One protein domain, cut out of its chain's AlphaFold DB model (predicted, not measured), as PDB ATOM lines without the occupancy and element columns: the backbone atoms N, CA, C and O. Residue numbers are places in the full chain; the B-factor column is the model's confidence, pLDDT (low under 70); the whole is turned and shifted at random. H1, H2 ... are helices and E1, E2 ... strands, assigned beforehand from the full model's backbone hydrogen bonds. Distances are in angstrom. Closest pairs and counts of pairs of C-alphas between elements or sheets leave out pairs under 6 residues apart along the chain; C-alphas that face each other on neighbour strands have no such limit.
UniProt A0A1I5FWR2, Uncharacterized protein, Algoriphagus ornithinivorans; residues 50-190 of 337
ATOM      1  N   PHE A  50     -27.556  -2.324 -50.686       45.81
ATOM      2  CA  PHE A  50     -26.144  -2.073 -50.387       45.81
ATOM      3  C   PHE A  50     -25.333  -3.373 -50.347       45.81
ATOM      4  O   PHE A  50     -25.277  -4.063 -49.333       45.81
ATOM      5  N   GLY A  51     -24.674  -3.686 -51.463       44.66
ATOM      6  CA  GLY A  51     -23.809  -4.855 -51.592       44.66
ATOM      7  C   GLY A  51     -22.535  -4.845 -50.728       44.66
ATOM      8  O   GLY A  51     -22.072  -3.814 -50.234       44.66
ATOM      9  N   SER A  52     -21.936  -6.040 -50.659       45.53
ATOM     10  CA  SER A  52     -20.612  -6.456 -50.151       45.53
ATOM     11  C   SER A  52     -20.386  -6.610 -48.644       45.53
ATOM     12  O   SER A  52     -19.309  -7.060 -48.261       45.53
ATOM     13  N   ASN A  53     -21.385  -6.353 -47.792       51.81
ATOM     14  CA  ASN A  53     -21.271  -6.566 -46.341       51.81
ATOM     15  C   ASN A  53     -22.224  -7.642 -45.768       51.81
ATOM     16  O   ASN A  53     -22.515  -7.595 -44.574       51.81
ATOM     17  N   GLY A  54     -22.680  -8.620 -46.565       53.88
ATOM     18  CA  GLY A  54     -23.345  -9.821 -46.029       53.88
ATOM     19  C   GLY A  54     -24.866  -9.734 -45.847       53.88
ATOM     20  O   GLY A  54     -25.408 -10.416 -44.981       53.88
ATOM     21  N   TYR A  55     -25.555  -8.893 -46.627       55.94
ATOM     22  CA  TYR A  55     -27.025  -8.763 -46.614       55.94
ATOM     23  C   TYR A  55     -27.642  -8.959 -47.999       55.94
ATOM     24  O   TYR A  55     -28.641  -8.330 -48.355       55.94
ATOM     25  N   GLU A  56     -27.043  -9.831 -48.803       55.53
ATOM     26  CA  GLU A  56     -27.491 -10.126 -50.163       55.53
ATOM     27  C   GLU A  56     -28.931 -10.689 -50.179       55.53
ATOM     28  O   GLU A  56     -29.636 -10.501 -51.157       55.53
ATOM     29  N   ASN A  57     -29.429 -11.248 -49.066       55.66
ATOM     30  CA  ASN A  57     -30.798 -11.777 -48.934       55.66
ATOM     31  C   ASN A  57     -31.769 -10.899 -48.121       55.66
ATOM     32  O   ASN A  57     -32.849 -11.359 -47.761       55.66
ATOM     33  N   ALA A  58     -31.413  -9.654 -47.793       67.81
ATOM     34  CA  ALA A  58     -32.286  -8.800 -46.989       67.81
ATOM     35  C   ALA A  58     -33.457  -8.222 -47.802       67.81
ATOM     36  O   ALA A  58     -33.267  -7.654 -48.880       67.81
ATOM     37  N   ARG A  59     -34.664  -8.294 -47.235       77.88
ATOM     38  CA  ARG A  59     -35.879  -7.684 -47.785       77.88
ATOM     39  C   ARG A  59     -35.981  -6.226 -47.339       77.88
ATOM     40  O   ARG A  59     -35.613  -5.890 -46.215       77.88
ATOM     41  N   ALA A  60     -36.496  -5.345 -48.195       85.31
ATOM     42  CA  ALA A  60     -36.828  -3.981 -47.782       85.31
ATOM     43  C   ALA A  60     -38.031  -3.990 -46.827       85.31
ATOM     44  O   ALA A  60     -39.031  -4.646 -47.109       85.31
ATOM     45  N   TYR A  61     -37.941  -3.243 -45.728       86.44
ATOM     46  CA  TYR A  61     -38.986  -3.219 -44.709       86.44
ATOM     47  C   TYR A  61     -40.288  -2.567 -45.169       86.44
ATOM     48  O   TYR A  61     -40.300  -1.412 -45.607       86.44
ATOM     49  N   ALA A  62     -41.395  -3.276 -44.951       80.50
ATOM     50  CA  ALA A  62     -42.746  -2.735 -44.960       80.50
ATOM     51  C   ALA A  62     -43.406  -2.907 -43.584       80.50
ATOM     52  O   ALA A  62     -43.241  -3.915 -42.904       80.50
ATOM     53  N   SER A  63     -44.224  -1.936 -43.167       76.25
ATOM     54  CA  SER A  63     -44.882  -1.978 -41.850       76.25
ATOM     55  C   SER A  63     -45.813  -3.181 -41.653       76.25
ATOM     56  O   SER A  63     -46.106  -3.547 -40.521       76.25
ATOM     57  N   THR A  64     -46.291  -3.795 -42.734       72.38
ATOM     58  CA  THR A  64     -47.142  -4.996 -42.710       72.38
ATOM     59  C   THR A  64     -46.357  -6.302 -42.588       72.38
ATOM     60  O   THR A  64     -46.970  -7.359 -42.468       72.38
ATOM     61  N   ASP A  65     -45.024  -6.259 -42.624       78.25
ATOM     62  CA  ASP A  65     -44.200  -7.467 -42.681       78.25
ATOM     63  C   ASP A  65     -44.335  -8.338 -41.436       78.25
ATOM     64  O   ASP A  65     -44.290  -9.547 -41.558       78.25
ATOM     65  N   CYS A  66     -44.577  -7.780 -40.252       85.19
ATOM     66  CA  CYS A  66     -44.609  -8.594 -39.033       85.19
ATOM     67  C   CYS A  66     -45.723  -9.661 -38.997       85.19
ATOM     68  O   CYS A  66     -45.634 -10.585 -38.195       85.19
ATOM     69  N   ILE A  67     -46.767  -9.512 -39.828       81.56
ATOM     70  CA  ILE A  67     -47.881 -10.470 -39.949       81.56
ATOM     71  C   ILE A  67     -47.611 -11.474 -41.074       81.56
ATOM     72  O   ILE A  67     -47.910 -12.652 -40.936       81.56
ATOM     73  N   ASN A  68     -47.066 -10.996 -42.194       77.75
ATOM     74  CA  ASN A  68     -46.951 -11.772 -43.433       77.75
ATOM     75  C   ASN A  68     -45.553 -12.367 -43.650       77.75
ATOM     76  O   ASN A  68     -45.306 -13.008 -44.666       77.75
ATOM     77  N   PHE A  69     -44.615 -12.065 -42.761       84.94
ATOM     78  CA  PHE A  69     -43.220 -12.453 -42.855       84.94
ATOM     79  C   PHE A  69     -42.705 -12.833 -41.470       84.94
ATOM     80  O   PHE A  69     -43.084 -12.248 -40.453       84.94
ATOM     81  N   CYS A  70     -41.819 -13.817 -41.449       90.06
ATOM     82  CA  CYS A  70     -41.243 -14.386 -40.248       90.06
ATOM     83  C   CYS A  70     -39.772 -14.751 -40.494       90.06
ATOM     84  O   CYS A  70     -39.330 -14.838 -41.638       90.06
ATOM     85  N   ILE A  71     -38.998 -14.910 -39.422       90.88
ATOM     86  CA  ILE A  71     -37.584 -15.291 -39.469       90.88
ATOM     87  C   ILE A  71     -37.494 -16.804 -39.251       90.88
ATOM     88  O   ILE A  71     -37.767 -17.278 -38.150       90.88
ATOM     89  N   ASP A  72     -37.077 -17.546 -40.276       87.12
ATOM     90  CA  ASP A  72     -36.707 -18.959 -40.143       87.12
ATOM     91  C   ASP A  72     -35.343 -19.064 -39.425       87.12
ATOM     92  O   ASP A  72     -34.356 -18.491 -39.901       87.12
ATOM     93  N   PRO A  73     -35.238 -19.761 -38.279       86.50
ATOM     94  CA  PRO A  73     -33.968 -19.924 -37.574       86.50
ATOM     95  C   PRO A  73     -32.911 -20.703 -38.377       86.50
ATOM     96  O   PRO A  73     -31.714 -20.518 -38.138       86.50
ATOM     97  N   THR A  74     -33.320 -21.558 -39.319       83.12
ATOM     98  CA  THR A  74     -32.429 -22.394 -40.138       83.12
ATOM     99  C   THR A  74     -31.830 -21.605 -41.299       83.12
ATOM    100  O   THR A  74     -30.636 -21.725 -41.582       83.12
ATOM    101  N   ASN A  75     -32.642 -20.771 -41.951       81.94
ATOM    102  CA  ASN A  75     -32.225 -19.908 -43.052       81.94
ATOM    103  C   ASN A  75     -32.801 -18.490 -42.882       81.94
ATOM    104  O   ASN A  75     -33.785 -18.133 -43.532       81.94
ATOM    105  N   PRO A  76     -32.207 -17.663 -42.004       86.81
ATOM    106  CA  PRO A  76     -32.816 -16.400 -41.628       86.81
ATOM    107  C   PRO A  76     -32.773 -15.379 -42.763       86.81
ATOM    108  O   PRO A  76     -31.706 -14.985 -43.241       86.81
ATOM    109  N   GLU A  77     -33.946 -14.865 -43.115       88.44
ATOM    110  CA  GLU A  77     -34.108 -13.656 -43.916       88.44
ATOM    111  C   GLU A  77     -34.556 -12.496 -43.011       88.44
ATOM    112  O   GLU A  77     -35.361 -12.669 -42.095       88.44
ATOM    113  N   TYR A  78     -34.024 -11.293 -43.247       91.94
ATOM    114  CA  TYR A  78     -34.299 -10.123 -42.407       91.94
ATOM    115  C   TYR A  78     -34.982  -9.009 -43.200       91.94
ATOM    116  O   TYR A  78     -34.610  -8.723 -44.341       91.94
ATOM    117  N   SER A  79     -35.939  -8.339 -42.557       91.94
ATOM    118  CA  SER A  79     -36.602  -7.143 -43.080       91.94
ATOM    119  C   SER A  79     -35.851  -5.892 -42.608       91.94
ATOM    120  O   SER A  79     -35.756  -5.622 -41.413       91.94
ATOM    121  N   VAL A  80     -35.248  -5.145 -43.533       93.19
ATOM    122  CA  VAL A  80     -34.322  -4.045 -43.226       93.19
ATOM    123  C   VAL A  80     -34.967  -2.693 -43.509       93.19
ATOM    124  O   VAL A  80     -35.348  -2.385 -44.640       93.19
ATOM    125  N   GLN A  81     -35.035  -1.846 -42.484       94.75
ATOM    126  CA  GLN A  81     -35.476  -0.458 -42.595       94.75
ATOM    127  C   GLN A  81     -34.268   0.472 -42.672       94.75
ATOM    128  O   GLN A  81     -33.392   0.445 -41.810       94.75
ATOM    129  N   THR A  82     -34.233   1.341 -43.679       93.38
ATOM    130  CA  THR A  82     -33.161   2.327 -43.864       93.38
ATOM    131  C   THR A  82     -33.651   3.742 -43.601       93.38
ATOM    132  O   THR A  82     -34.786   4.083 -43.928       93.38
ATOM    133  N   SER A  83     -32.779   4.595 -43.077       95.75
ATOM    134  CA  SER A  83     -33.052   6.016 -42.885       95.75
ATOM    135  C   SER A  83     -31.756   6.829 -42.926       95.75
ATOM    136  O   SER A  83     -30.647   6.291 -42.894       95.75
ATOM    137  N   THR A  84     -31.891   8.146 -43.034       96.38
ATOM    138  CA  THR A  84     -30.765   9.076 -43.093       96.38
ATOM    139  C   THR A  84     -31.028  10.289 -42.215       96.38
ATOM    140  O   THR A  84     -32.136  10.824 -42.209       96.38
ATOM    141  N   ILE A  85     -29.995  10.774 -41.534       97.31
ATOM    142  CA  ILE A  85     -30.009  12.050 -40.817       97.31
ATOM    143  C   ILE A  85     -28.813  12.887 -41.263       97.31
ATOM    144  O   ILE A  85     -27.703  12.380 -41.439       97.31
ATOM    145  N   SER A  86     -29.037  14.184 -41.469       96.00
ATOM    146  CA  SER A  86     -28.004  15.097 -41.953       96.00
ATOM    147  C   SER A  86     -27.888  16.358 -41.102       96.00
ATOM    148  O   SER A  86     -28.832  16.788 -40.434       96.00
ATOM    149  N   ASN A  87     -26.695  16.946 -41.105       94.44
ATOM    150  CA  ASN A  87     -26.405  18.253 -40.536       94.44
ATOM    151  C   ASN A  87     -25.672  19.090 -41.587       94.44
ATOM    152  O   ASN A  87     -24.464  18.930 -41.785       94.44
ATOM    153  N   ASN A  88     -26.406  19.984 -42.245       90.94
ATOM    154  CA  ASN A  88     -25.872  20.842 -43.297       90.94
ATOM    155  C   ASN A  88     -25.667  22.260 -42.750       90.94
ATOM    156  O   ASN A  88     -26.585  22.848 -42.183       90.94
ATOM    157  N   SER A  89     -24.460  22.807 -42.896       84.75
ATOM    158  CA  SER A  89     -24.130  24.185 -42.506       84.75
ATOM    159  C   SER A  89     -23.289  24.833 -43.605       84.75
ATOM    160  O   SER A  89     -22.114  24.505 -43.793       84.75
ATOM    161  N   GLY A  90     -23.917  25.717 -44.385       86.62
ATOM    162  CA  GLY A  90     -23.311  26.289 -45.589       86.62
ATOM    163  C   GLY A  90     -22.930  25.198 -46.610       86.62
ATOM    164  O   GLY A  90     -23.761  24.335 -46.890       86.62
ATOM    165  N   PRO A  91     -21.696  25.191 -47.157       85.44
ATOM    166  CA  PRO A  91     -21.246  24.173 -48.116       85.44
ATOM    167  C   PRO A  91     -20.894  22.823 -47.462       85.44
ATOM    168  O   PRO A  91     -20.480  21.884 -48.142       85.44
ATOM    169  N   GLN A  92     -20.985  22.729 -46.134       86.38
ATOM    170  CA  GLN A  92     -20.568  21.555 -45.379       86.38
ATOM    171  C   GLN A  92     -21.766  20.635 -45.150       86.38
ATOM    172  O   GLN A  92     -22.733  21.035 -44.501       86.38
ATOM    173  N   THR A  93     -21.677  19.400 -45.634       91.12
ATOM    174  CA  THR A  93     -22.687  18.353 -45.461       91.12
ATOM    175  C   THR A  93     -22.105  17.243 -44.603       91.12
ATOM    176  O   THR A  93     -21.009  16.765 -44.897       91.12
ATOM    177  N   ARG A  94     -22.824  16.826 -43.560       93.12
ATOM    178  CA  ARG A  94     -22.527  15.612 -42.786       93.12
ATOM    179  C   ARG A  94     -23.763  14.737 -42.788       93.12
ATOM    180  O   ARG A  94     -24.827  15.217 -42.401       93.12
ATOM    181  N   VAL A  95     -23.634  13.490 -43.216       95.25
ATOM    182  CA  VAL A  95     -24.766  12.579 -43.396       95.25
ATOM    183  C   VAL A  95     -24.440  11.246 -42.747       95.25
ATOM    184  O   VAL A  95     -23.451  10.607 -43.103       95.25
ATOM    185  N   PHE A  96     -25.297  10.823 -41.824       96.69
ATOM    186  CA  PHE A  96     -25.365   9.440 -41.378       96.69
ATOM    187  C   PHE A  96     -26.500   8.746 -42.124       96.69
ATOM    188  O   PHE A  96     -27.643   9.197 -42.074       96.69
ATOM    189  N   SER A  97     -26.179   7.650 -42.802       96.44
ATOM    190  CA  SER A  97     -27.162   6.693 -43.314       96.44
ATOM    191  C   SER A  97     -27.129   5.477 -42.409       96.44
ATOM    192  O   SER A  97     -26.043   5.000 -42.088       96.44
ATOM    193  N   TYR A  98     -28.280   4.988 -41.973       95.88
ATOM    194  CA  TYR A  98     -28.349   3.825 -41.102       95.88
ATOM    195  C   TYR A  98     -29.429   2.850 -41.554       95.88
ATOM    196  O   TYR A  98     -30.426   3.236 -42.163       95.88
ATOM    197  N   SER A  99     -29.208   1.581 -41.244       95.94
ATOM    198  CA  SER A  99     -30.140   0.487 -41.453       95.94
ATOM    199  C   SER A  99     -30.369  -0.246 -40.142       95.94
ATOM    200  O   SER A  99     -29.442  -0.416 -39.344       95.94
ATOM    201  N   VAL A 100     -31.602  -0.680 -39.925       96.62
ATOM    202  CA  VAL A 100     -32.000  -1.451 -38.753       96.62
ATOM    203  C   VAL A 100     -32.842  -2.651 -39.149       96.62
ATOM    204  O   VAL A 100     -33.582  -2.593 -40.129       96.62
ATOM    205  N   TYR A 101     -32.718  -3.726 -38.383       96.38
ATOM    206  CA  TYR A 101     -33.529  -4.936 -38.497       96.38
ATOM    207  C   TYR A 101     -33.457  -5.716 -37.183       96.38
ATOM    208  O   TYR A 101     -32.565  -5.479 -36.363       96.38
ATOM    209  N   ASN A 102     -34.374  -6.657 -36.970       97.31
ATOM    210  CA  ASN A 102     -34.300  -7.570 -35.834       97.31
ATOM    211  C   ASN A 102     -33.865  -8.979 -36.247       97.31
ATOM    212  O   ASN A 102     -34.210  -9.460 -37.321       97.31
ATOM    213  N   THR A 103     -33.131  -9.638 -35.359       96.12
ATOM    214  CA  THR A 103     -32.998 -11.095 -35.305       96.12
ATOM    215  C   THR A 103     -34.008 -11.644 -34.287       96.12
ATOM    216  O   THR A 103     -34.797 -10.883 -33.721       96.12
ATOM    217  N   LEU A 104     -33.975 -12.947 -34.002       94.25
ATOM    218  CA  LEU A 104     -34.759 -13.543 -32.909       94.25
ATOM    219  C   LEU A 104     -34.247 -13.159 -31.511       94.25
ATOM    220  O   LEU A 104     -34.963 -13.274 -30.525       94.25
ATOM    221  N   SER A 105     -33.000 -12.691 -31.407       96.25
ATOM    222  CA  SER A 105     -32.326 -12.438 -30.126       96.25
ATOM    223  C   SER A 105     -31.953 -10.975 -29.893       96.25
ATOM    224  O   SER A 105     -31.529 -10.603 -28.793       96.25
ATOM    225  N   GLY A 106     -32.100 -10.117 -30.901       97.19
ATOM    226  CA  GLY A 106     -31.781  -8.708 -30.755       97.19
ATOM    227  C   GLY A 106     -32.144  -7.842 -31.947       97.19
ATOM    228  O   GLY A 106     -32.686  -8.281 -32.956       97.19
ATOM    229  N   PHE A 107     -31.801  -6.573 -31.811       97.56
ATOM    230  CA  PHE A 107     -31.988  -5.541 -32.811       97.56
ATOM    231  C   PHE A 107     -30.623  -5.076 -33.301       97.56
ATOM    232  O   PHE A 107     -29.758  -4.732 -32.493       97.56
ATOM    233  N   VAL A 108     -30.408  -5.072 -34.608       97.38
ATOM    234  CA  VAL A 108     -29.128  -4.710 -35.211       97.38
ATOM    235  C   VAL A 108     -29.240  -3.336 -35.852       97.38
ATOM    236  O   VAL A 108     -30.208  -3.022 -36.536       97.38
ATOM    237  N   LEU A 109     -28.223  -2.515 -35.621       96.88
ATOM    238  CA  LEU A 109     -27.994  -1.225 -36.251       96.88
ATOM    239  C   LEU A 109     -26.714  -1.323 -37.080       96.88
ATOM    240  O   LEU A 109     -25.662  -1.657 -36.539       96.88
ATOM    241  N   ALA A 110     -26.774  -0.937 -38.348       96.06
ATOM    242  CA  ALA A 110     -25.596  -0.639 -39.155       96.06
ATOM    243  C   ALA A 110     -25.660   0.812 -39.631       96.06
ATOM    244  O   ALA A 110     -26.736   1.331 -39.923       96.06
ATOM    245  N   TRP A 111     -24.523   1.499 -39.681       96.62
ATOM    246  CA  TRP A 111     -24.464   2.902 -40.076       96.62
ATOM    247  C   TRP A 111     -23.249   3.194 -40.952       96.62
ATOM    248  O   TRP A 111     -22.196   2.572 -40.830       96.62
ATOM    249  N   ASN A 112     -23.409   4.190 -41.814       95.56
ATOM    250  CA  ASN A 112     -22.393   4.771 -42.675       95.56
ATOM    251  C   ASN A 112     -22.400   6.288 -42.490       95.56
ATOM    252  O   ASN A 112     -23.458   6.911 -42.397       95.56
ATOM    253  N   TYR A 113     -21.220   6.891 -42.471       95.56
ATOM    254  CA  TYR A 113     -21.017   8.325 -42.357       95.56
ATOM    255  C   TYR A 113     -20.299   8.861 -43.589       95.56
ATOM    256  O   TYR A 113     -19.298   8.299 -44.035       95.56
ATOM    257  N   SER A 114     -20.785   9.984 -44.107       93.44
ATOM    258  CA  SER A 114     -20.136  10.750 -45.167       93.44
ATOM    259  C   SER A 114     -20.120  12.234 -44.807       93.44
ATOM    260  O   SER A 114     -21.074  12.757 -44.223       93.44
ATOM    261  N   ALA A 115     -19.027  12.921 -45.138       92.75
ATOM    262  CA  ALA A 115     -18.886  14.347 -44.879       92.75
ATOM    263  C   ALA A 115     -18.081  15.052 -45.972       92.75
ATOM    264  O   ALA A 115     -17.136  14.482 -46.512       92.75
ATOM    265  N   SER A 116     -18.424  16.312 -46.260       91.81
ATOM    266  CA  SER A 116     -17.641  17.182 -47.155       91.81
ATOM    267  C   SER A 116     -16.562  17.993 -46.421       91.81
ATOM    268  O   SER A 116     -15.872  18.809 -47.033       91.81
ATOM    269  N   ASN A 117     -16.400  17.792 -45.108       86.50
ATOM    270  CA  ASN A 117     -15.356  18.412 -44.296       86.50
ATOM    271  C   ASN A 117     -14.921  17.541 -43.106       86.50
ATOM    272  O   ASN A 117     -15.593  16.579 -42.754       86.50
ATOM    273  N   ASN A 118     -13.840  17.947 -42.432       82.94
ATOM    274  CA  ASN A 118     -13.252  17.223 -41.294       82.94
ATOM    275  C   ASN A 118     -13.913  17.540 -39.936       82.94
ATOM    276  O   ASN A 118     -13.298  17.366 -38.883       82.94
ATOM    277  N   ALA A 119     -15.140  18.068 -39.923       84.62
ATOM    278  CA  ALA A 119     -15.820  18.369 -38.667       84.62
ATOM    279  C   ALA A 119     -16.403  17.081 -38.080       84.62
ATOM    280  O   ALA A 119     -17.403  16.567 -38.580       84.62
ATOM    281  N   GLY A 120     -15.782  16.586 -37.009       90.50
ATOM    282  CA  GLY A 120     -16.203  15.361 -36.336       90.50
ATOM    283  C   GLY A 120     -17.654  15.408 -35.864       90.50
ATOM    284  O   GLY A 120     -18.101  16.410 -35.295       90.50
ATOM    285  N   ARG A 121     -18.388  14.318 -36.084       96.06
ATOM    286  CA  ARG A 121     -19.752  14.125 -35.580       96.06
ATOM    287  C   ARG A 121     -19.916  12.746 -34.960       96.06
ATOM    288  O   ARG A 121     -19.160  11.826 -35.262       96.06
ATOM    289  N   LYS A 122     -20.905  12.623 -34.082       97.94
ATOM    290  CA  LYS A 122     -21.342  11.356 -33.497       97.94
ATOM    291  C   LYS A 122     -22.788  11.106 -33.900       97.94
ATOM    292  O   LYS A 122     -23.584  12.045 -33.912       97.94
ATOM    293  N   LEU A 123     -23.124   9.856 -34.187       98.31
ATOM    294  CA  LEU A 123     -24.508   9.406 -34.287       98.31
ATOM    295  C   LEU A 123     -24.918   8.837 -32.932       98.31
ATOM    296  O   LEU A 123     -24.227   7.970 -32.399       98.31
ATOM    297  N   LYS A 124     -26.039   9.307 -32.392       98.62
ATOM    298  CA  LYS A 124     -26.701   8.704 -31.236       98.62
ATOM    299  C   LYS A 124     -28.020   8.088 -31.691       98.62
ATOM    300  O   LYS A 124     -28.874   8.793 -32.216       98.62
ATOM    301  N   ILE A 125     -28.177   6.784 -31.477       98.44
ATOM    302  CA  ILE A 125     -29.421   6.043 -31.709       98.44
ATOM    303  C   ILE A 125     -29.995   5.628 -30.360       98.44
ATOM    304  O   ILE A 125     -29.284   5.052 -29.536       98.44
ATOM    305  N   SER A 126     -31.278   5.905 -30.142       98.44
ATOM    306  CA  SER A 126     -32.037   5.436 -28.981       98.44
ATOM    307  C   SER A 126     -33.183   4.534 -29.433       98.44
ATOM    308  O   SER A 126     -33.906   4.892 -30.360       98.44
ATOM    309  N   LEU A 127     -33.338   3.388 -28.772       98.19
ATOM    310  CA  LEU A 127     -34.387   2.399 -29.014       98.19
ATOM    311  C   LEU A 127     -35.277   2.275 -27.779       98.19
ATOM    312  O   LEU A 127     -34.769   2.213 -26.658       98.19
ATOM    313  N   SER A 128     -36.591   2.210 -27.968       97.94
ATOM    314  CA  SER A 128     -37.563   1.940 -26.904       97.94
ATOM    315  C   SER A 128     -38.788   1.204 -27.447       97.94
ATOM    316  O   SER A 128     -39.032   1.210 -28.650       97.94
ATOM    317  N   GLY A 129     -39.594   0.599 -26.576       96.62
ATOM    318  CA  GLY A 129     -40.791  -0.146 -26.976       96.62
ATOM    319  C   GLY A 129     -40.600  -1.651 -26.826       96.62
ATOM    320  O   GLY A 129     -39.973  -2.097 -25.867       96.62
ATOM    321  N   ALA A 130     -41.175  -2.428 -27.740       96.69
ATOM    322  CA  ALA A 130     -41.166  -3.884 -27.655       96.69
ATOM    323  C   ALA A 130     -39.741  -4.464 -27.673       96.69
ATOM    324  O   ALA A 130     -38.862  -3.960 -28.371       96.69
ATOM    325  N   GLY A 131     -39.512  -5.515 -26.881       96.19
ATOM    326  CA  GLY A 131     -38.190  -6.124 -26.705       96.19
ATOM    327  C   GLY A 131     -37.215  -5.330 -25.826       96.19
ATOM    328  O   GLY A 131     -36.086  -5.785 -25.640       96.19
ATOM    329  N   PHE A 132     -37.629  -4.173 -25.285       96.81
ATOM    330  CA  PHE A 132     -36.805  -3.314 -24.432       96.81
ATOM    331  C   PHE A 132     -37.591  -2.733 -23.237       96.81
ATOM    332  O   PHE A 132     -38.209  -1.672 -23.319       96.81
ATOM    333  N   ALA A 133     -37.458  -3.354 -22.069       95.94
ATOM    334  CA  ALA A 133     -38.002  -2.922 -20.783       95.94
ATOM    335  C   ALA A 133     -37.483  -1.544 -20.343       95.94
ATOM    336  O   ALA A 133     -38.153  -0.818 -19.612       95.94
ATOM    337  N   THR A 134     -36.276  -1.173 -20.782       96.44
ATOM    338  CA  THR A 134     -35.717   0.176 -20.618       96.44
ATOM    339  C   THR A 134     -35.119   0.647 -21.938       96.44
ATOM    340  O   THR A 134     -34.527  -0.177 -22.646       96.44
ATOM    341  N   PRO A 135     -35.220   1.949 -22.272       97.62
ATOM    342  CA  PRO A 135     -34.621   2.471 -23.488       97.62
ATOM    343  C   PRO A 135     -33.128   2.144 -23.577       97.62
ATOM    344  O   PRO A 135     -32.378   2.328 -22.615       97.62
ATOM    345  N   LYS A 136     -32.695   1.666 -24.742       98.19
ATOM    346  CA  LYS A 136     -31.286   1.407 -25.048       98.19
ATOM    347  C   LYS A 136     -30.734   2.545 -25.888       98.19
ATOM    348  O   LYS A 136     -31.442   3.114 -26.715       98.19
ATOM    349  N   THR A 137     -29.462   2.872 -25.703       98.12
ATOM    350  CA  THR A 137     -28.803   3.929 -26.474       98.12
ATOM    351  C   THR A 137     -27.430   3.469 -26.920       98.12
ATOM    352  O   THR A 137     -26.704   2.826 -26.164       98.12
ATOM    353  N   TYR A 138     -27.069   3.834 -28.142       98.25
ATOM    354  CA  TYR A 138     -25.732   3.693 -28.690       98.25
ATOM    355  C   TYR A 138     -25.277   5.041 -29.240       98.25
ATOM    356  O   TYR A 138     -26.031   5.703 -29.954       98.25
ATOM    357  N   THR A 139     -24.042   5.424 -28.930       98.50
ATOM    358  CA  THR A 139     -23.401   6.620 -29.480       98.50
ATOM    359  C   THR A 139     -22.101   6.198 -30.141       98.50
ATOM    360  O   THR A 139     -21.254   5.581 -29.494       98.50
ATOM    361  N   THR A 140     -21.926   6.535 -31.416       98.12
ATOM    362  CA  THR A 140     -20.684   6.234 -32.130       98.12
ATOM    363  C   THR A 140     -19.502   6.983 -31.508       98.12
ATOM    364  O   THR A 140     -19.675   8.064 -30.926       98.12
ATOM    365  N   PRO A 141     -18.266   6.500 -31.708       97.25
ATOM    366  CA  PRO A 141     -17.087   7.349 -31.594       97.25
ATOM    367  C   PRO A 141     -17.214   8.603 -32.475       97.25
ATOM    368  O   PRO A 141     -18.051   8.673 -33.379       97.25
ATOM    369  N   LEU A 142     -16.371   9.605 -32.217       97.00
ATOM    370  CA  LEU A 142     -16.287  10.782 -33.079       97.00
ATOM    371  C   LEU A 142     -15.781  10.363 -34.468       97.00
ATOM    372  O   LEU A 142     -14.659   9.879 -34.590       97.00
ATOM    373  N   VAL A 143     -16.587  10.582 -35.506       94.94
ATOM    374  CA  VAL A 143     -16.248  10.246 -36.893       94.94
ATOM    375  C   VAL A 143     -15.936  11.535 -37.655       94.94
ATOM    376  O   VAL A 143     -16.797  12.405 -37.790       94.94
ATOM    377  N   GLN A 144     -14.687  11.701 -38.100       91.50
ATOM    378  CA  GLN A 144     -14.208  12.924 -38.774       91.50
ATOM    379  C   GLN A 144     -14.163  12.811 -40.304       91.50
ATOM    380  O   GLN A 144     -14.243  13.826 -40.987       91.50
ATOM    381  N   THR A 145     -14.060  11.596 -40.836       89.00
ATOM    382  CA  THR A 145     -14.003  11.270 -42.272       89.00
ATOM    383  C   THR A 145     -14.982  10.138 -42.580       89.00
ATOM    384  O   THR A 145     -15.626   9.644 -41.664       89.00
ATOM    385  N   SER A 146     -15.129   9.712 -43.838       90.25
ATOM    386  CA  SER A 146     -16.009   8.583 -44.177       90.25
ATOM    387  C   SER A 146     -15.726   7.355 -43.304       90.25
ATOM    388  O   SER A 146     -14.572   6.941 -43.181       90.25
ATOM    389  N   GLY A 147     -16.769   6.769 -42.727       91.12
ATOM    390  CA  GLY A 147     -16.644   5.633 -41.817       91.12
ATOM    391  C   GLY A 147     -17.944   4.853 -41.708       91.12
ATOM    392  O   GLY A 147     -18.985   5.312 -42.170       91.12
ATOM    393  N   ASN A 148     -17.881   3.674 -41.105       95.25
ATOM    394  CA  ASN A 148     -19.038   2.818 -40.888       95.25
ATOM    395  C   ASN A 148     -18.907   2.060 -39.567       95.25
ATOM    396  O   ASN A 148     -17.847   2.063 -38.935       95.25
ATOM    397  N   GLY A 149     -19.998   1.439 -39.139       95.19
ATOM    398  CA  GLY A 149     -19.995   0.582 -37.969       95.19
ATOM    399  C   GLY A 149     -21.318  -0.132 -37.768       95.19
ATOM    400  O   GLY A 149     -22.316   0.153 -38.431       95.19
ATOM    401  N   THR A 150     -21.313  -1.062 -36.821       95.62
ATOM    402  CA  THR A 150     -22.486  -1.836 -36.425       95.62
ATOM    403  C   THR A 150     -22.617  -1.872 -34.906       95.62
ATOM    404  O   THR A 150     -21.643  -1.685 -34.175       95.62
ATOM    405  N   ASN A 151     -23.839  -2.069 -34.421       97.69
ATOM    406  CA  ASN A 151     -24.134  -2.319 -33.016       97.69
ATOM    407  C   ASN A 151     -25.343  -3.250 -32.900       97.69
ATOM    408  O   ASN A 151     -26.310  -3.092 -33.640       97.69
ATOM    409  N   THR A 152     -25.318  -4.160 -31.930       97.44
ATOM    410  CA  THR A 152     -26.435  -5.066 -31.645       97.44
ATOM    411  C   THR A 152     -26.962  -4.805 -30.241       97.44
ATOM    412  O   THR A 152     -26.194  -4.678 -29.288       97.44
ATOM    413  N   PHE A 153     -28.280  -4.730 -30.111       97.81
ATOM    414  CA  PHE A 153     -28.992  -4.583 -28.851       97.81
ATOM    415  C   PHE A 153     -29.722  -5.889 -28.556       97.81
ATOM    416  O   PHE A 153     -30.639  -6.248 -29.285       97.81
ATOM    417  N   SER A 154     -29.326  -6.608 -27.509       97.81
ATOM    418  CA  SER A 154     -30.044  -7.818 -27.101       97.81
ATOM    419  C   SER A 154     -31.454  -7.475 -26.633       97.81
ATOM    420  O   SER A 154     -31.640  -6.494 -25.902       97.81
ATOM    421  N   PHE A 155     -32.419  -8.295 -27.038       97.25
ATOM    422  CA  PHE A 155     -33.769  -8.222 -26.505       97.25
ATOM    423  C   PHE A 155     -33.830  -8.740 -25.069       97.25
ATOM    424  O   PHE A 155     -32.986  -9.522 -24.628       97.25
ATOM    425  N   ASP A 156     -34.843  -8.292 -24.337       94.88
ATOM    426  CA  ASP A 156     -35.263  -8.922 -23.090       94.88
ATOM    427  C   ASP A 156     -36.530  -9.768 -23.281       94.88
ATOM    428  O   ASP A 156     -37.033  -9.941 -24.390       94.88
ATOM    429  N   ALA A 157     -37.054 -10.303 -22.176       88.56
ATOM    430  CA  ALA A 157     -38.221 -11.180 -22.173       88.56
ATOM    431  C   ALA A 157     -39.530 -10.510 -22.645       88.56
ATOM    432  O   ALA A 157     -40.527 -11.205 -22.799       88.56
ATOM    433  N   SER A 158     -39.561  -9.186 -22.852       85.88
ATOM    434  CA  SER A 158     -40.729  -8.476 -23.402       85.88
ATOM    435  C   SER A 158     -40.799  -8.501 -24.933       85.88
ATOM    436  O   SER A 158     -41.673  -7.864 -25.524       85.88
ATOM    437  N   TRP A 159     -39.856  -9.178 -25.589       90.44
ATOM    438  CA  TRP A 159     -39.876  -9.353 -27.033       90.44
ATOM    439  C   TRP A 159     -41.036 -10.251 -27.469       90.44
ATOM    440  O   TRP A 159     -41.314 -11.280 -26.860       90.44
ATOM    441  N   GLY A 160     -41.697  -9.843 -28.548       90.38
ATOM    442  CA  GLY A 160     -42.748 -10.597 -29.211       90.38
ATOM    443  C   GLY A 160     -42.905 -10.118 -30.650       90.38
ATOM    444  O   GLY A 160     -42.572  -8.968 -30.973       90.38
ATOM    445  N   SER A 161     -43.402 -11.003 -31.512       91.50
ATOM    446  CA  SER A 161     -43.713 -10.680 -32.906       91.50
ATOM    447  C   SER A 161     -44.710  -9.519 -32.993       91.50
ATOM    448  O   SER A 161     -45.532  -9.302 -32.101       91.50
ATOM    449  N   CYS A 162     -44.590  -8.709 -34.044       94.12
ATOM    450  CA  CYS A 162     -45.364  -7.482 -34.263       94.12
ATOM    451  C   CYS A 162     -45.261  -6.402 -33.173       94.12
ATOM    452  O   CYS A 162     -45.943  -5.377 -33.255       94.12
ATOM    453  N   GLY A 163     -44.386  -6.562 -32.179       96.12
ATOM    454  CA  GLY A 163     -44.092  -5.505 -31.221       96.12
ATOM    455  C   GLY A 163     -43.459  -4.286 -31.902       96.12
ATOM    456  O   GLY A 163     -42.631  -4.426 -32.798       96.12
ATOM    457  N   ILE A 164     -43.825  -3.074 -31.477       96.75
ATOM    458  CA  ILE A 164     -43.301  -1.836 -32.076       96.75
ATOM    459  C   ILE A 164     -42.046  -1.372 -31.331       96.75
ATOM    460  O   ILE A 164     -42.096  -1.087 -30.131       96.75
ATOM    461  N   VAL A 165     -40.944  -1.217 -32.062       97.75
ATOM    462  CA  VAL A 165     -39.732  -0.516 -31.625       97.75
ATOM    463  C   VAL A 165     -39.762   0.912 -32.162       97.75
ATOM    464  O   VAL A 165     -39.861   1.140 -33.367       97.75
ATOM    465  N   ASN A 166     -39.638   1.881 -31.262       98.12
ATOM    466  CA  ASN A 166     -39.438   3.286 -31.584       98.12
ATOM    467  C   ASN A 166     -37.934   3.559 -31.668       98.12
ATOM    468  O   ASN A 166     -37.184   3.259 -30.735       98.12
ATOM    469  N   ILE A 167     -37.500   4.150 -32.774       98.38
ATOM    470  CA  ILE A 167     -36.105   4.478 -33.066       98.38
ATOM    471  C   ILE A 167     -35.989   5.996 -33.124       98.38
ATOM    472  O   ILE A 167     -36.752   6.643 -33.835       98.38
ATOM    473  N   SER A 168     -35.021   6.566 -32.410       98.38
ATOM    474  CA  SER A 168     -34.697   7.994 -32.456       98.38
ATOM    475  C   SER A 168     -33.220   8.189 -32.785       98.38
ATOM    476  O   SER A 168     -32.356   7.654 -32.088       98.38
ATOM    477  N   ALA A 169     -32.936   8.945 -33.846       98.38
ATOM    478  CA  ALA A 169     -31.588   9.250 -34.313       98.38
ATOM    479  C   ALA A 169     -31.243  10.733 -34.125       98.38
ATOM    480  O   ALA A 169     -31.994  11.613 -34.538       98.38
ATOM    481  N   GLU A 170     -30.072  11.009 -33.556       98.56
ATOM    482  CA  GLU A 170     -29.548  12.350 -33.276       98.56
ATOM    483  C   GLU A 170     -28.099  12.470 -33.773       98.56
ATOM    484  O   GLU A 170     -27.312  11.526 -33.666       98.56
ATOM    485  N   ILE A 171     -27.715  13.647 -34.273       97.88
ATOM    486  CA  ILE A 171     -26.314  13.988 -34.546       97.88
ATOM    487  C   ILE A 171     -25.799  14.870 -33.417       97.88
ATOM    488  O   ILE A 171     -26.349  15.945 -33.170       97.88
ATOM    489  N   LEU A 172     -24.698  14.451 -32.797       98.06
ATOM    490  CA  LEU A 172     -24.006  15.207 -31.758       98.06
ATOM    491  C   LEU A 172     -22.634  15.704 -32.239       98.06
ATOM    492  O   LEU A 172     -22.037  15.147 -33.169       98.06
ATOM    493  N   ASP A 173     -22.118  16.745 -31.592       96.06
ATOM    494  CA  ASP A 173     -20.731  17.184 -31.748       96.06
ATOM    495  C   ASP A 173     -19.759  16.415 -30.828       96.06
ATOM    496  O   ASP A 173     -20.103  15.409 -30.195       96.06
ATOM    497  N   GLU A 174     -18.502  16.863 -30.766       96.38
ATOM    498  CA  GLU A 174     -17.482  16.242 -29.916       96.38
ATOM    499  C   GLU A 174     -17.811  16.323 -28.416       96.38
ATOM    500  O   GLU A 174     -17.504  15.377 -27.681       96.38
ATOM    501  N   PHE A 175     -18.539  17.362 -27.994       97.19
ATOM    502  CA  PHE A 175     -18.963  17.625 -26.617       97.19
ATOM    503  C   PHE A 175     -20.342  17.034 -26.280       97.19
ATOM    504  O   PHE A 175     -20.874  17.290 -25.202       97.19
ATOM    505  N   ASN A 176     -20.901  16.201 -27.166       97.19
ATOM    506  CA  ASN A 176     -22.236  15.605 -27.054       97.19
ATOM    507  C   ASN A 176     -23.385  16.633 -27.065       97.19
ATOM    508  O   ASN A 176     -24.472  16.348 -26.561       97.19
ATOM    509  N   VAL A 177     -23.170  17.812 -27.651       97.00
ATOM    510  CA  VAL A 177     -24.233  18.791 -27.892       97.00
ATOM    511  C   VAL A 177     -25.000  18.386 -29.146       97.00
ATOM    512  O   VAL A 177     -24.403  18.034 -30.165       97.00
ATOM    513  N   LEU A 178     -26.331  18.425 -29.071       97.50
ATOM    514  CA  LEU A 178     -27.212  18.128 -30.197       97.50
ATOM    515  C   LEU A 178     -27.020  19.152 -31.323       97.50
ATOM    516  O   LEU A 178     -27.158  20.354 -31.110       97.50
ATOM    517  N   VAL A 179     -26.747  18.661 -32.532       96.31
ATOM    518  CA  VAL A 179     -26.554  19.489 -33.734       96.31
ATOM    519  C   VAL A 179     -27.639  19.238 -34.789       96.31
ATOM    520  O   VAL A 179     -27.900  20.105 -35.621       96.31
ATOM    521  N   SER A 180     -28.259  18.055 -34.798       96.88
ATOM    522  CA  SER A 180     -29.391  17.722 -35.674       96.88
ATOM    523  C   SER A 180     -30.222  16.580 -35.086       96.88
ATOM    524  O   SER A 180     -29.666  15.701 -34.430       96.88
ATOM    525  N   GLY A 181     -31.526  16.566 -35.365       94.31
ATOM    526  CA  GLY A 181     -32.481  15.567 -34.872       94.31
ATOM    527  C   GLY A 181     -33.346  16.055 -33.695       94.31
ATOM    528  O   GLY A 181     -33.303  17.241 -33.360       94.31
ATOM    529  N   PRO A 182     -34.141  15.157 -33.081       94.75
ATOM    530  CA  PRO A 182     -34.241  13.738 -33.417       94.75
ATOM    531  C   PRO A 182     -35.013  13.481 -34.722       94.75
ATOM    532  O   PRO A 182     -35.966  14.187 -35.043       94.75
ATOM    533  N   VAL A 183     -34.612  12.448 -35.463       96.81
ATOM    534  CA  VAL A 183     -35.449  11.806 -36.489       96.81
ATOM    535  C   VAL A 183     -36.014  10.531 -35.879       96.81
ATOM    536  O   VAL A 183     -35.241   9.681 -35.433       96.81
ATOM    537  N   SER A 184     -37.341  10.408 -35.858       97.31
ATOM    538  CA  SER A 184     -38.031   9.273 -35.243       97.31
ATOM    539  C   SER A 184     -38.687   8.381 -36.290       97.31
ATOM    540  O   SER A 184     -39.383   8.872 -37.178       97.31
ATOM    541  N   THR A 185     -38.501   7.072 -36.157       96.81
ATOM    542  CA  THR A 185     -39.142   6.049 -36.992       96.81
ATOM    543  C   THR A 185     -39.614   4.889 -36.128       96.81
ATOM    544  O   THR A 185     -39.090   4.667 -35.038       96.81
ATOM    545  N   ASN A 186     -40.576   4.124 -36.637       97.19
ATOM    546  CA  ASN A 186     -41.051   2.905 -35.992       97.19
ATOM    547  C   ASN A 186     -40.679   1.685 -36.836       97.19
ATOM    548  O   ASN A 186     -40.691   1.762 -38.069       97.19
ATOM    549  N   TYR A 187     -40.403   0.580 -36.152       97.00
ATOM    550  CA  TYR A 187     -40.115  -0.727 -36.727       97.00
ATOM    551  C   TYR A 187     -40.969  -1.790 -36.024       97.00
ATOM    552  O   TYR A 187     -40.951  -1.882 -34.797       97.00
ATOM    553  N   ASN A 188     -41.702  -2.592 -36.791       96.94
ATOM    554  CA  ASN A 188     -42.482  -3.715 -36.284       96.94
ATOM    555  C   ASN A 188     -41.595  -4.959 -36.256       96.94
ATOM    556  O   ASN A 188     -41.069  -5.367 -37.290       96.94
ATOM    557  N   LEU A 189     -41.424  -5.550 -35.075       96.31
ATOM    558  CA  LEU A 189     -40.605  -6.739 -34.870       96.31
ATOM    559  C   LEU A 189     -41.137  -7.915 -35.683       96.31
ATOM    560  O   LEU A 189     -42.320  -8.245 -35.610       96.31
ATOM    561  N   ILE A 190     -40.245  -8.564 -36.421       95.12
ATOM    562  CA  ILE A 190     -40.544  -9.794 -37.146       95.12
ATOM    563  C   ILE A 190     -40.335 -10.973 -36.193       95.12
ATOM    564  O   ILE A 190     -39.289 -11.064 -35.546       95.12
TER     565      ILE A 190
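Overview. This is residues 50 to 190 of the 337 residues of an uncharacterized protein of Algoriphagus ornithinivorans (UniProt A0A1I5FWR2). Two twisted sheets of four strands lie face to face as a sandwich, E1, E2, E3 and E6 in one and E5, E4, E7 and E8 in the other, with the strands of the two sheets only 21 degrees from running along each other. The short helix H1 sits at one end of the sandwich, and before it residues 50 to 64 form a stretch with no named element. The printed part has 141 residues, with H1 followed by E1 to E8 along the chain; it is mostly strand. The sheets run E1, E2, E3, E6 and E5, E4, E7, E8, both antiparallel. The whole is compact, with a radius of gyration of the C-alphas of 15.6 A and spans of 46 by 33 by 22 A.

Arrangement. Residues 59 to 60 pair in parallel with residues 79 to 80 of E1, residues 79 to 89. H1, residues 65 to 68, only grazes the second sheet with its residues 65 to 67; the C-alphas of Cys 66 and Asn 188, the latter in E8, residues 178 to 188, are the closest of the two at 6.0 A. H1 is too short for an O i to N i+4 pair; its one O i to N i+3 pair is within hydrogen-bond range. E1, E2, residues 92 to 102, and E3, residues 106 to 115, form a meander, each strand the antiparallel neighbour of the one before. N 83 and O 98 are 2.9 A apart, and N 97 and O 112 are 2.8 A apart. E6, residues 147 to 154, is the edge strand beside E3, with N 109 and O 151 at 2.8 A. In the other sheet E4, residues 122 to 129, makes a hairpin with E5, residues 132 to 139, with N 127 and O 136 at 2.8 A. E7, residues 164 to 172, is between E4 and E8, with N 126 and O 168 at 2.8 A and N 167 and O 185 at 2.8 A. Across the sandwich, two sheets face to face, the closest C-alphas of E1 and E8 are those of Asn 87 and Ser 180, 5.7 A apart.

Along the chain. H1 begins at C-alpha 65 (-44.200, -7.467, -42.681). E1 and E2 measure 33.7 A and 33.6 A from first to last C-alpha, E3 30.0 A, E8 27.3 A and E7 25.7 A. E8 ends at C-alpha 188 (-42.482, -3.715, -36.284).

Size, cuts and confidence. The C-alphas of Thr 74 and Gly 90 are the farthest apart, at 49.8 A. The printed part has no cut, and no link is long. Mean pLDDT of the printed part is 90.8; residues 50 to 58 are under 70.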